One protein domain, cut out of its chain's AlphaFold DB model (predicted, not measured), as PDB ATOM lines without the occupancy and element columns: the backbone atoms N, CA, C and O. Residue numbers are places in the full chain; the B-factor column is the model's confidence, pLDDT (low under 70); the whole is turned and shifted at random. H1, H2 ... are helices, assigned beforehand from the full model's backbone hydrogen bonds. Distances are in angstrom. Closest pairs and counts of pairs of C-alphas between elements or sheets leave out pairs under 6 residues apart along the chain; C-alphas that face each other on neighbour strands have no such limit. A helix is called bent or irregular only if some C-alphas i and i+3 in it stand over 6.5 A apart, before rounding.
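AT A GLANCE: This is residues 509 to 543 and 573 to 632 of the 632 residues of the protein "Hypothetical protein" of Rotaria sordida (UniProt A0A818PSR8). A long helix, H4, is sharply bent into two arms, and the last helix, H5, folds back across the bend, packing on H4b with its first part and on H4a with its last. H1 packs on the last part of H5, while the short helices H2 and H3 pack on H4b and H4a towards opposite ends of the elongated outline. The printed part has 95 residues with five named helices, H1 to H5 in chain order, and no named strand: all helix. It is compact, with a radius of gyration of the C-alphas of 14.2 A, and spans 45 by 28 by 19 A.

IN THESE COORDINATES: H1, residues 513 to 525, measures 18.5 A and begins at C-alpha 513 (238.924, 223.782, 234.800). H2 is residues 531 to 536, 8.8 A, and H3 residues 573 to 579, 9.9 A. H4, residues 585 to 610, was assigned as one helix by its hydrogen bonds but is bent: C-alphas 596 and 599 are 7.7 A apart. Its arms are H4a, residues 585 to 596, 16.2 A, and H4b, residues 599 to 610, 16.5 A. H5, residues 615 to 631, measures 24.6 A and ends at C-alpha 631 (239.768, 236.226, 248.211).

HOW THE PARTS SIT: H4 is the hub, touching three helices; its arms stand at a steep tilt of 66 degrees. H4b and H5 form a helical hairpin at 40 degrees, closest at the C-alphas of Lys 605 and Ile 618, 6.0 A. Residues 626 to 631 of H5 touch H4a, closest at the C-alphas of Ala 589 and Glu 630, 5.1 A. H3 and H4a form a hairpin at a shallow tilt of 29 degrees, closest at the C-alphas of Tyr 578 and Phe 588, 6.4 A. H2 touches residues 607 to 608 of H4b, closest at the C-alphas of Asp 536 and Ala 607, 5.1 A. H1 touches H5 at a steep tilt of 58 degrees, closest at the C-alphas of Cys 522 and Phe 629, 6.0 A. In H1, H2, H3, H4a, H4b and H5 every O i to N i+4 pair is within hydrogen-bond range.

THE WHOLE: The C-alphas farthest apart are those of His 580 and Arg 612, 45.4 A. Residues 544 to 572 are not printed, and C-alphas 543 and 573 are 21.4 A apart across this cut. The links printed whole, H1 to H2, H3 to H4 and H4 to H5, are tight. Mean pLDDT of the printed part is 92.3, with residue 509 alone under 70.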
ATOM      1  N   GLU A 509     237.128 219.673 227.633       69.75
ATOM      2  CA  GLU A 509     237.026 220.715 228.646       69.75
ATOM      3  C   GLU A 509     235.876 220.439 229.615       69.75
ATOM      4  O   GLU A 509     234.817 219.916 229.254       69.75
ATOM      5  N   MET A 510     236.063 220.869 230.861       71.50
ATOM      6  CA  MET A 510     234.988 221.002 231.832       71.50
ATOM      7  C   MET A 510     234.819 222.479 232.180       71.50
ATOM      8  O   MET A 510     235.799 223.198 232.369       71.50
ATOM      9  N   GLY A 511     233.573 222.914 232.397       70.44
ATOM     10  CA  GLY A 511     233.259 224.260 232.895       70.44
ATOM     11  C   GLY A 511     233.858 224.619 234.268       70.44
ATOM     12  O   GLY A 511     233.624 225.728 234.740       70.44
ATOM     13  N   PHE A 512     234.620 223.715 234.905       77.19
ATOM     14  CA  PHE A 512     235.295 223.935 236.186       77.19
ATOM     15  C   PHE A 512     236.832 223.999 236.107       77.19
ATOM     16  O   PHE A 512     237.461 224.262 237.130       77.19
ATOM     17  N   ASN A 513     237.454 223.814 234.934       84.25
ATOM     18  CA  ASN A 513     238.924 223.782 234.800       84.25
ATOM     19  C   ASN A 513     239.599 225.038 235.371       84.25
ATOM     20  O   ASN A 513     240.597 224.939 236.080       84.25
ATOM     21  N   PHE A 514     238.997 226.208 235.135       87.00
ATOM     22  CA  PHE A 514     239.455 227.484 235.684       87.00
ATOM     23  C   PHE A 514     239.532 227.482 237.220       87.00
ATOM     24  O   PHE A 514     240.470 228.026 237.795       87.00
ATOM     25  N   TYR A 515     238.578 226.843 237.903       89.19
ATOM     26  CA  TYR A 515     238.574 226.799 239.365       89.19
ATOM     27  C   TYR A 515     239.633 225.845 239.915       89.19
ATOM     28  O   TYR A 515     240.203 226.126 240.963       89.19
ATOM     29  N   PHE A 516     239.939 224.750 239.213       92.12
ATOM     30  CA  PHE A 516     241.054 223.879 239.592       92.12
ATOM     31  C   PHE A 516     242.414 224.553 239.384       92.12
ATOM     32  O   PHE A 516     243.294 224.393 240.228       92.12
ATOM     33  N   ASP A 517     242.574 225.348 238.324       94.00
ATOM     34  CA  ASP A 517     243.759 226.200 238.138       94.00
ATOM     35  C   ASP A 517     243.884 227.237 239.268       94.00
ATOM     36  O   ASP A 517     244.947 227.392 239.870       94.00
ATOM     37  N   LEU A 518     242.774 227.877 239.657       95.31
ATOM     38  CA  LEU A 518     242.745 228.786 240.806       95.31
ATOM     39  C   LEU A 518     243.113 228.085 242.126       95.31
ATOM     40  O   LEU A 518     243.901 228.624 242.900       95.31
ATOM     41  N   ILE A 519     242.589 226.880 242.375       96.19
ATOM     42  CA  ILE A 519     242.932 226.038 243.538       96.19
ATOM     43  C   ILE A 519     244.440 225.798 243.596       96.19
ATOM     44  O   ILE A 519     245.052 225.987 244.649       96.19
ATOM     45  N   TYR A 520     245.054 225.420 242.474       96.56
ATOM     46  CA  TYR A 520     246.489 225.157 242.439       96.56
ATOM     47  C   TYR A 520     247.312 226.433 242.648       96.56
ATOM     48  O   TYR A 520     248.234 226.440 243.463       96.56
ATOM     49  N   LYS A 521     246.926 227.546 242.014       96.81
ATOM     50  CA  LYS A 521     247.548 228.863 242.240       96.81
ATOM     51  C   LYS A 521     247.451 229.304 243.699       96.81
ATOM     52  O   LYS A 521     248.431 229.797 244.250       96.81
ATOM     53  N   CYS A 522     246.307 229.095 244.352       96.94
ATOM     54  CA  CYS A 522     246.152 229.375 245.780       96.94
ATOM     55  C   CYS A 522     247.099 228.516 246.623       96.94
ATOM     56  O   CYS A 522     247.700 229.029 247.562       96.94
ATOM     57  N   ALA A 523     247.297 227.244 246.264       96.38
ATOM     58  CA  ALA A 523     248.253 226.380 246.954       96.38
ATOM     59  C   ALA A 523     249.686 226.915 246.796       96.38
ATOM     60  O   ALA A 523     250.413 227.016 247.778       96.38
ATOM     61  N   GLN A 524     250.071 227.334 245.589       95.94
ATOM     62  CA  GLN A 524     251.393 227.912 245.322       95.94
ATOM     63  C   GLN A 524     251.639 229.229 246.073       95.94
ATOM     64  O   GLN A 524     252.748 229.478 246.539       95.94
ATOM     65  N   LEU A 525     250.614 230.078 246.194       96.50
ATOM     66  CA  LEU A 525     250.691 231.349 246.923       96.50
ATOM     67  C   LEU A 525     250.746 231.161 248.446       96.50
ATOM     68  O   LEU A 525     251.181 232.059 249.168       96.50
ATOM     69  N   LEU A 526     250.302 230.010 248.944       94.19
ATOM     70  CA  LEU A 526     250.254 229.717 250.364       94.19
ATOM     71  C   LEU A 526     251.647 229.290 250.862       94.19
ATOM     72  O   LEU A 526     251.957 228.106 250.956       94.19
ATOM     73  N   THR A 527     252.479 230.268 251.238       89.81
ATOM     74  CA  THR A 527     253.913 230.107 251.589       89.81
ATOM     75  C   THR A 527     254.223 229.113 252.713       89.81
ATOM     76  O   THR A 527     255.383 228.797 252.964       89.81
ATOM     77  N   ILE A 528     253.207 228.657 253.443       94.31
ATOM     78  CA  ILE A 528     253.329 227.651 254.503       94.31
ATOM     79  C   ILE A 528     253.384 226.208 253.967       94.31
ATOM     80  O   ILE A 528     253.748 225.309 254.734       94.31
ATOM     81  N   LEU A 529     253.019 225.987 252.696       95.44
ATOM     82  CA  LEU A 529     253.147 224.708 252.000       95.44
ATOM     83  C   LEU A 529     254.568 224.536 251.460       95.44
ATOM     84  O   LEU A 529     255.139 225.436 250.849       95.44
ATOM     85  N   THR A 530     255.134 223.355 251.674       95.88
ATOM     86  CA  THR A 530     256.422 222.961 251.092       95.88
ATOM     87  C   THR A 530     256.259 222.502 249.643       95.88
ATOM     88  O   THR A 530     255.182 222.081 249.223       95.88
ATOM     89  N   SER A 531     257.354 222.499 248.874       93.75
ATOM     90  CA  SER A 531     257.347 221.986 247.497       93.75
ATOM     91  C   SER A 531     256.901 220.523 247.413       93.75
ATOM     92  O   SER A 531     256.211 220.148 246.471       93.75
ATOM     93  N   GLN A 532     257.255 219.702 248.408       95.50
ATOM     94  CA  GLN A 532     256.832 218.301 248.462       95.50
ATOM     95  C   GLN A 532     255.327 218.175 248.738       95.50
ATOM     96  O   GLN A 532     254.646 217.421 248.049       95.50
ATOM     97  N   GLU A 533     254.783 218.967 249.670       96.81
ATOM     98  CA  GLU A 533     253.337 219.011 249.937       96.81
ATOM     99  C   GLU A 533     252.539 219.458 248.701       96.81
ATOM    100  O   GLU A 533     251.459 218.924 248.455       96.81
ATOM    101  N   LEU A 534     253.077 220.381 247.893       95.19
ATOM    102  CA  LEU A 534     252.466 220.795 246.623       95.19
ATOM    103  C   LEU A 534     252.443 219.675 245.576       95.19
ATOM    104  O   LEU A 534     251.446 219.534 244.875       95.19
ATOM    105  N   ILE A 535     253.509 218.876 245.477       94.88
ATOM    106  CA  ILE A 535     253.573 217.716 244.569       94.88
ATOM    107  C   ILE A 535     252.610 216.612 245.036       94.88
ATOM    108  O   ILE A 535     251.923 215.980 244.231       94.88
ATOM    109  N   ASP A 536     252.534 216.379 246.346       96.56
ATOM    110  CA  ASP A 536     251.654 215.360 246.920       96.56
ATOM    111  C   ASP A 536     250.173 215.750 246.874       96.56
ATOM    112  O   ASP A 536     249.313 214.855 246.875       96.56
ATOM    113  N   PHE A 537     249.880 217.054 246.784       97.06
ATOM    114  CA  PHE A 537     248.545 217.607 246.586       97.06
ATOM    115  C   PHE A 537     248.054 217.360 245.155       97.06
ATOM    116  O   PHE A 537     248.006 218.239 244.302       97.06
ATOM    117  N   THR A 538     247.656 216.118 244.906       96.81
ATOM    118  CA  THR A 538     247.043 215.670 243.656       96.81
ATOM    119  C   THR A 538     245.628 215.175 243.936       96.81
ATOM    120  O   THR A 538     245.426 214.266 244.742       96.81
ATOM    121  N   ILE A 539     244.649 215.759 243.250       96.12
ATOM    122  CA  ILE A 539     243.234 215.414 243.376       96.12
ATOM    123  C   ILE A 539     242.966 214.167 242.516       96.12
ATOM    124  O   ILE A 539     243.176 214.217 241.301       96.12
ATOM    125  N   PRO A 540     242.489 213.048 243.095       95.69
ATOM    126  CA  PRO A 540     242.286 211.785 242.382       95.69
ATOM    127  C   PRO A 540     240.970 211.791 241.588       95.69
ATOM    128  O   PRO A 540     240.130 210.904 241.737       95.69
ATOM    129  N   PHE A 541     240.761 212.824 240.774       93.81
ATOM    130  CA  PHE A 541     239.597 212.957 239.905       93.81
ATOM    131  C   PHE A 541     239.967 212.637 238.462       93.81
ATOM    132  O   PHE A 541     241.041 213.006 237.991       93.81
ATOM    133  N   TYR A 542     239.039 212.009 237.747       93.88
ATOM    134  CA  TYR A 542     239.090 211.867 236.299       93.88
ATOM    135  C   TYR A 542     237.696 212.062 235.714       93.88
ATOM    136  O   TYR A 542     236.727 211.437 236.153       93.88
ATOM    137  N   LEU A 543     237.598 212.907 234.694       90.88
ATOM    138  CA  LEU A 543     236.349 213.147 233.985       90.88
ATOM    139  C   LEU A 543     236.383 212.435 232.650       90.88
ATOM    140  O   LEU A 543     237.233 212.710 231.809       90.88
ATOM    141  N   LEU A 573     223.739 227.996 238.210       79.12
ATOM    142  CA  LEU A 573     222.788 228.950 238.792       79.12
ATOM    143  C   LEU A 573     223.483 230.046 239.607       79.12
ATOM    144  O   LEU A 573     223.066 231.198 239.549       79.12
ATOM    145  N   ILE A 574     224.548 229.714 240.343       81.06
ATOM    146  CA  ILE A 574     225.273 230.692 241.161       81.06
ATOM    147  C   ILE A 574     226.046 231.700 240.296       81.06
ATOM    148  O   ILE A 574     226.075 232.888 240.611       81.06
ATOM    149  N   VAL A 575     226.615 231.251 239.169       83.81
ATOM    150  CA  VAL A 575     227.289 232.129 238.199       83.81
ATOM    151  C   VAL A 575     226.276 233.058 237.542       83.81
ATOM    152  O   VAL A 575     226.524 234.259 237.447       83.81
ATOM    153  N   ASP A 576     225.121 232.530 237.138       84.94
ATOM    154  CA  ASP A 576     224.059 233.338 236.542       84.94
ATOM    155  C   ASP A 576     223.509 234.359 237.548       84.94
ATOM    156  O   ASP A 576     223.395 235.538 237.213       84.94
ATOM    157  N   GLN A 577     223.247 233.961 238.795       86.44
ATOM    158  CA  GLN A 577     222.820 234.877 239.860       86.44
ATOM    159  C   GLN A 577     223.820 236.018 240.068       86.44
ATOM    160  O   GLN A 577     223.412 237.171 240.211       86.44
ATOM    161  N   TYR A 578     225.121 235.720 240.066       89.69
ATOM    162  CA  TYR A 578     226.157 236.741 240.216       89.69
ATOM    163  C   TYR A 578     226.217 237.683 239.009       89.69
ATOM    164  O   TYR A 578     226.167 238.900 239.177       89.69
ATOM    165  N   ARG A 579     226.234 237.139 237.785       90.38
ATOM    166  CA  ARG A 579     226.267 237.930 236.540       90.38
ATOM    167  C   ARG A 579     225.078 238.880 236.402       90.38
ATOM    168  O   ARG A 579     225.237 239.970 235.867       90.38
ATOM    169  N   HIS A 580     223.910 238.487 236.905       92.62
ATOM    170  CA  HIS A 580     222.703 239.318 236.901       92.62
ATOM    171  C   HIS A 580     222.565 240.199 238.158       92.62
ATOM    172  O   HIS A 580     221.499 240.768 238.387       92.62
ATOM    173  N   GLY A 581     223.601 240.296 238.999       91.69
ATOM    174  CA  GLY A 581     223.609 241.152 240.189       91.69
ATOM    175  C   GLY A 581     222.652 240.717 241.305       91.69
ATOM    176  O   GLY A 581     222.338 241.512 242.188       91.69
ATOM    177  N   GLN A 582     222.168 239.472 241.289       92.44
ATOM    178  CA  GLN A 582     221.240 238.936 242.297       92.44
ATOM    179  C   GLN A 582     221.951 238.542 243.598       92.44
ATOM    180  O   GLN A 582     221.328 238.474 244.659       92.44
ATOM    181  N   ILE A 583     223.255 238.277 243.522       91.88
ATOM    182  CA  ILE A 583     224.124 238.021 244.671       91.88
ATOM    183  C   ILE A 583     225.404 238.843 244.550       91.88
ATOM    184  O   ILE A 583     225.852 239.168 243.454       91.88
ATOM    185  N   ARG A 584     226.000 239.162 245.700       94.75
ATOM    186  CA  ARG A 584     227.295 239.842 245.783       94.75
ATOM    187  C   ARG A 584     228.457 238.869 245.557       94.75
ATOM    188  O   ARG A 584     228.291 237.660 245.729       94.75
ATOM    189  N   LEU A 585     229.634 239.418 245.246       92.44
ATOM    190  CA  LEU A 585     230.866 238.655 245.023       92.44
ATOM    191  C   LEU A 585     231.239 237.775 246.225       92.44
ATOM    192  O   LEU A 585     231.536 236.605 246.034       92.44
ATOM    193  N   ASP A 586     231.132 238.282 247.456       92.56
ATOM    194  CA  ASP A 586     231.435 237.513 248.673       92.56
ATOM    195  C   ASP A 586     230.560 236.253 248.801       92.56
ATOM    196  O   ASP A 586     231.040 235.159 249.100       92.56
ATOM    197  N   ARG A 587     229.266 236.376 248.488       91.50
ATOM    198  CA  ARG A 587     228.334 235.246 248.498       91.50
ATOM    199  C   ARG A 587     228.584 234.281 247.340       91.50
ATOM    200  O   ARG A 587     228.394 233.076 247.514       91.50
ATOM    201  N   PHE A 588     228.981 234.794 246.177       90.62
ATOM    202  CA  PHE A 588     229.381 233.982 245.027       90.62
ATOM    203  C   PHE A 588     230.630 233.148 245.350       90.62
ATOM    204  O   PHE A 588     230.570 231.923 245.249       90.62
ATOM    205  N   ALA A 589     231.697 233.789 245.835       91.62
ATOM    206  CA  ALA A 589     232.956 233.150 246.216       91.62
ATOM    207  C   ALA A 589     232.740 232.056 247.269       91.62
ATOM    208  O   ALA A 589     233.154 230.918 247.069       91.62
ATOM    209  N   LYS A 590     231.971 232.349 248.324       90.19
ATOM    210  CA  LYS A 590     231.643 231.370 249.371       90.19
ATOM    211  C   LYS A 590     230.825 230.181 248.861       90.19
ATOM    212  O   LYS A 590     230.963 229.056 249.328       90.19
ATOM    213  N   SER A 591     229.932 230.415 247.902       87.50
ATOM    214  CA  SER A 591     229.125 229.339 247.311       87.50
ATOM    215  C   SER A 591     229.981 228.447 246.401       87.50
ATOM    216  O   SER A 591     229.787 227.233 246.366       87.50
ATOM    217  N   LEU A 592     230.945 229.040 245.692       86.75
ATOM    218  CA  LEU A 592     231.920 228.323 244.882       86.75
ATOM    219  C   LEU A 592     232.921 227.540 245.744       86.75
ATOM    220  O   LEU A 592     233.181 226.377 245.446       86.75
ATOM    221  N   SER A 593     233.430 228.121 246.836       90.56
ATOM    222  CA  SER A 593     234.311 227.418 247.774       90.56
ATOM    223  C   SER A 593     233.602 226.201 248.370       90.56
ATOM    224  O   SER A 593     234.146 225.101 248.337       90.56
ATOM    225  N   MET A 594     232.341 226.338 248.794       85.88
ATOM    226  CA  MET A 594     231.527 225.213 249.272       85.88
ATOM    227  C   MET A 594     231.334 224.109 248.224       85.88
ATOM    228  O   MET A 594     231.251 222.940 248.597       85.88
ATOM    229  N   LEU A 595     231.264 224.457 246.937       83.12
ATOM    230  CA  LEU A 595     231.139 223.490 245.845       83.12
ATOM    231  C   LEU A 595     232.458 222.765 245.550       83.12
ATOM    232  O   LEU A 595     232.446 221.563 245.303       83.12
ATOM    233  N   MET A 596     233.578 223.487 245.567       87.44
ATOM    234  CA  MET A 596     234.892 222.950 245.196       87.44
ATOM    235  C   MET A 596     235.607 222.243 246.351       87.44
ATOM    236  O   MET A 596     236.523 221.452 246.121       87.44
ATOM    237  N   ARG A 597     235.214 222.533 247.593       89.94
ATOM    238  CA  ARG A 597     235.849 222.012 248.806       89.94
ATOM    239  C   ARG A 597     235.726 220.500 248.990       89.94
ATOM    240  O   ARG A 597     236.745 219.885 249.318       89.94
ATOM    241  N   PRO A 598     234.556 219.870 248.780       82.75
ATOM    242  CA  PRO A 598     234.433 218.416 248.843       82.75
ATOM    243  C   PRO A 598     235.415 217.718 247.890       82.75
ATOM    244  O   PRO A 598     235.542 218.086 246.726       82.75
ATOM    245  N   GLY A 599     236.148 216.722 248.391       79.94
ATOM    246  CA  GLY A 599     237.184 216.000 247.640       79.94
ATOM    247  C   GLY A 599     238.516 216.752 247.487       79.94
ATOM    248  O   GLY A 599     239.563 216.167 247.757       79.94
ATOM    249  N   THR A 600     238.503 218.050 247.162       92.38
ATOM    250  CA  THR A 600     239.729 218.874 247.081       92.38
ATOM    251  C   THR A 600     240.389 219.045 248.447       92.38
ATOM    252  O   THR A 600     241.587 218.812 248.598       92.38
ATOM    253  N   ASP A 601     239.609 219.413 249.466       94.25
ATOM    254  CA  ASP A 601     240.115 219.590 250.831       94.25
ATOM    255  C   ASP A 601     240.620 218.269 251.408       94.25
ATOM    256  O   ASP A 601     241.621 218.236 252.114       94.25
ATOM    257  N   LEU A 602     239.970 217.159 251.048       92.00
ATOM    258  CA  LEU A 602     240.424 215.829 251.434       92.00
ATOM    259  C   LEU A 602     241.807 215.526 250.841       92.00
ATOM    260  O   LEU A 602     242.689 215.090 251.577       92.00
ATOM    261  N   ALA A 603     242.019 215.803 249.550       95.44
ATOM    262  CA  ALA A 603     243.316 215.615 248.901       95.44
ATOM    263  C   ALA A 603     244.411 216.496 249.529       95.44
ATOM    264  O   ALA A 603     245.515 216.012 249.785       95.44
ATOM    265  N   LEU A 604     244.099 217.759 249.850       97.00
ATOM    266  CA  LEU A 604     245.022 218.658 250.550       97.00
ATOM    267  C   LEU A 604     245.382 218.111 251.937       97.00
ATOM    268  O   LEU A 604     246.558 217.974 252.269       97.00
ATOM    269  N   LYS A 605     244.383 217.746 252.745       96.44
ATOM    270  CA  LYS A 605     244.598 217.216 254.100       96.44
ATOM    271  C   LYS A 605     245.402 215.916 254.087       96.44
ATOM    272  O   LYS A 605     246.290 215.752 254.920       96.44
ATOM    273  N   GLN A 606     245.153 215.029 253.125       94.75
ATOM    274  CA  GLN A 606     245.933 213.801 252.941       94.75
ATOM    275  C   GLN A 606     247.392 214.092 252.574       94.75
ATOM    276  O   GLN A 606     248.291 213.474 253.145       94.75
ATOM    277  N   ALA A 607     247.644 215.051 251.676       96.94
ATOM    278  CA  ALA A 607     249.004 215.463 251.325       96.94
ATOM    279  C   ALA A 607     249.770 215.977 252.555       96.94
ATOM    280  O   ALA A 607     250.898 215.549 252.811       96.94
ATOM    281  N   LEU A 608     249.133 216.815 253.378       98.00
ATOM    282  CA  LEU A 608     249.712 217.319 254.629       98.00
ATOM    283  C   LEU A 608     249.946 216.205 255.661       98.00
ATOM    284  O   LEU A 608     250.972 216.185 256.342       98.00
ATOM    285  N   GLN A 609     249.013 215.257 255.771       96.69
ATOM    286  CA  GLN A 609     249.109 214.131 256.699       96.69
ATOM    287  C   GLN A 609     250.271 213.193 256.344       96.69
ATOM    288  O   GLN A 609     251.026 212.794 257.231       96.69
ATOM    289  N   ILE A 610     250.453 212.868 255.061       96.38
ATOM    290  CA  ILE A 610     251.578 212.043 254.582       96.38
ATOM    291  C   ILE A 610     252.915 212.749 254.848       96.38
ATOM    292  O   ILE A 610     253.888 212.106 255.248       96.38
ATOM    293  N   ASN A 611     252.932 214.079 254.746       97.06
ATOM    294  CA  ASN A 611     254.067 214.930 255.103       97.06
ATOM    295  C   ASN A 611     254.180 215.210 256.619       97.06
ATOM    296  O   ASN A 611     254.939 216.079 257.045       97.06
ATOM    297  N   ARG A 612     253.483 214.426 257.457       97.00
ATOM    298  CA  ARG A 612     253.592 214.403 258.927       97.00
ATOM    299  C   ARG A 612     253.217 215.717 259.624       97.00
ATOM    300  O   ARG A 612     253.699 215.984 260.727       97.00
ATOM    301  N   ARG A 613     252.335 216.528 259.031       97.25
ATOM    302  CA  ARG A 613     251.721 217.666 259.735       97.25
ATOM    303  C   ARG A 613     250.810 217.179 260.861       97.25
ATOM    304  O   ARG A 613     250.155 216.144 260.749       97.25
ATOM    305  N   SER A 614     250.757 217.945 261.949       97.50
ATOM    306  CA  SER A 614     249.843 217.678 263.062       97.50
ATOM    307  C   SER A 614     248.388 217.961 262.657       97.50
ATOM    308  O   SER A 614     248.146 218.835 261.827       97.50
ATOM    309  N   SER A 615     247.399 217.282 263.251       96.12
ATOM    310  CA  SER A 615     245.980 217.551 262.945       96.12
ATOM    311  C   SER A 615     245.574 219.024 263.146       96.12
ATOM    312  O   SER A 615     244.891 219.562 262.274       96.12
ATOM    313  N   PRO A 616     246.011 219.724 264.218       97.50
ATOM    314  CA  PRO A 616     245.751 221.158 264.365       97.50
ATOM    315  C   PRO A 616     246.365 222.005 263.246       97.50
ATOM    316  O   PRO A 616     245.734 222.954 262.781       97.50
ATOM    317  N   ASP A 617     247.575 221.663 262.789       97.31
ATOM    318  CA  ASP A 617     248.173 222.339 261.641       97.31
ATOM    319  C   ASP A 617     247.357 222.084 260.382       97.31
ATOM    320  O   ASP A 617     247.003 223.040 259.707       97.31
ATOM    321  N   ILE A 618     246.990 220.837 260.091       97.81
ATOM    322  CA  ILE A 618     246.203 220.478 258.904       97.81
ATOM    323  C   ILE A 618     244.927 221.326 258.798       97.81
ATOM    324  O   ILE A 618     244.665 221.912 257.745       97.81
ATOM    325  N   GLU A 619     244.161 221.457 259.884       97.31
ATOM    326  CA  GLU A 619     242.941 222.277 259.892       97.31
ATOM    327  C   GLU A 619     243.233 223.774 259.720       97.31
ATOM    328  O   GLU A 619     242.516 224.476 258.996       97.31
ATOM    329  N   ARG A 620     244.312 224.276 260.332       97.56
ATOM    330  CA  ARG A 620     244.753 225.668 260.167       97.56
ATOM    331  C   ARG A 620     245.151 225.961 258.720       97.56
ATOM    332  O   ARG A 620     244.739 226.987 258.183       97.56
ATOM    333  N   ILE A 621     245.926 225.077 258.093       97.69
ATOM    334  CA  ILE A 621     246.372 225.205 256.699       97.69
ATOM    335  C   ILE A 621     245.170 225.139 255.751       97.69
ATOM    336  O   ILE A 621     245.022 226.022 254.913       97.69
ATOM    337  N   SER A 622     244.280 224.155 255.922       97.06
ATOM    338  CA  SER A 622     243.033 224.036 255.146       97.06
ATOM    339  C   SER A 622     242.187 225.310 255.244       97.06
ATOM    340  O   SER A 622     241.745 225.850 254.232       97.06
ATOM    341  N   THR A 623     242.017 225.856 256.451       96.44
ATOM    342  CA  THR A 623     241.255 227.098 256.652       96.44
ATOM    343  C   THR A 623     241.901 228.280 255.927       96.44
ATOM    344  O   THR A 623     241.206 229.020 255.238       96.44
ATOM    345  N   GLN A 624     243.224 228.452 256.036       96.75
ATOM    346  CA  GLN A 624     243.943 229.524 255.331       96.75
ATOM    347  C   GLN A 624     243.862 229.370 253.809       96.75
ATOM    348  O   GLN A 624     243.658 230.358 253.108       96.75
ATOM    349  N   PHE A 625     243.970 228.137 253.313       97.44
ATOM    350  CA  PHE A 625     243.850 227.811 251.899       97.44
ATOM    351  C   PHE A 625     242.490 228.237 251.328       97.44
ATOM    352  O   PHE A 625     242.441 228.947 250.325       97.44
ATOM    353  N   TRP A 626     241.384 227.862 251.981       96.44
ATOM    354  CA  TRP A 626     240.042 228.207 251.497       96.44
ATOM    355  C   TRP A 626     239.706 229.690 251.655       96.44
ATOM    356  O   TRP A 626     239.038 230.240 250.785       96.44
ATOM    357  N   SER A 627     240.215 230.359 252.693       95.56
ATOM    358  CA  SER A 627     240.099 231.818 252.804       95.56
ATOM    359  C   SER A 627     240.816 232.536 251.658       95.56
ATOM    360  O   SER A 627     240.276 233.489 251.108       95.56
ATOM    361  N   LEU A 628     242.007 232.066 251.267       96.12
ATOM    362  CA  LEU A 628     242.740 232.614 250.124       96.12
ATOM    363  C   LEU A 628     242.002 232.354 248.805       96.12
ATOM    364  O   LEU A 628     241.932 233.243 247.964       96.12
ATOM    365  N   PHE A 629     241.423 231.162 248.638       95.44
ATOM    366  CA  PHE A 629     240.593 230.843 247.474       95.44
ATOM    367  C   PHE A 629     239.363 231.752 247.362       95.44
ATOM    368  O   PHE A 629     238.995 232.123 246.261       95.44
ATOM    369  N   GLU A 630     238.720 232.112 248.476       94.69
ATOM    370  CA  GLU A 630     237.579 233.040 248.462       94.69
ATOM    371  C   GLU A 630     237.984 234.497 248.170       94.69
ATOM    372  O   GLU A 630     237.160 235.269 247.681       94.69
ATOM    373  N   GLU A 631     239.225 234.887 248.483       93.19
ATOM    374  CA  GLU A 631     239.768 236.226 248.211       93.19
ATOM    375  C   GLU A 631     240.126 236.434 246.730       93.19
ATOM    376  O   GLU A 631     239.974 237.545 246.214       93.19
ATOM    377  N   LYS A 632     240.650 235.393 246.074       91.00
ATOM    378  CA  LYS A 632     241.101 235.422 244.674       91.00
ATOM    379  C   LYS A 632     239.961 235.181 243.694       91.00
ATOM    380  O   LYS A 632     240.001 235.840 242.628       91.00
TER     381      LYS A 632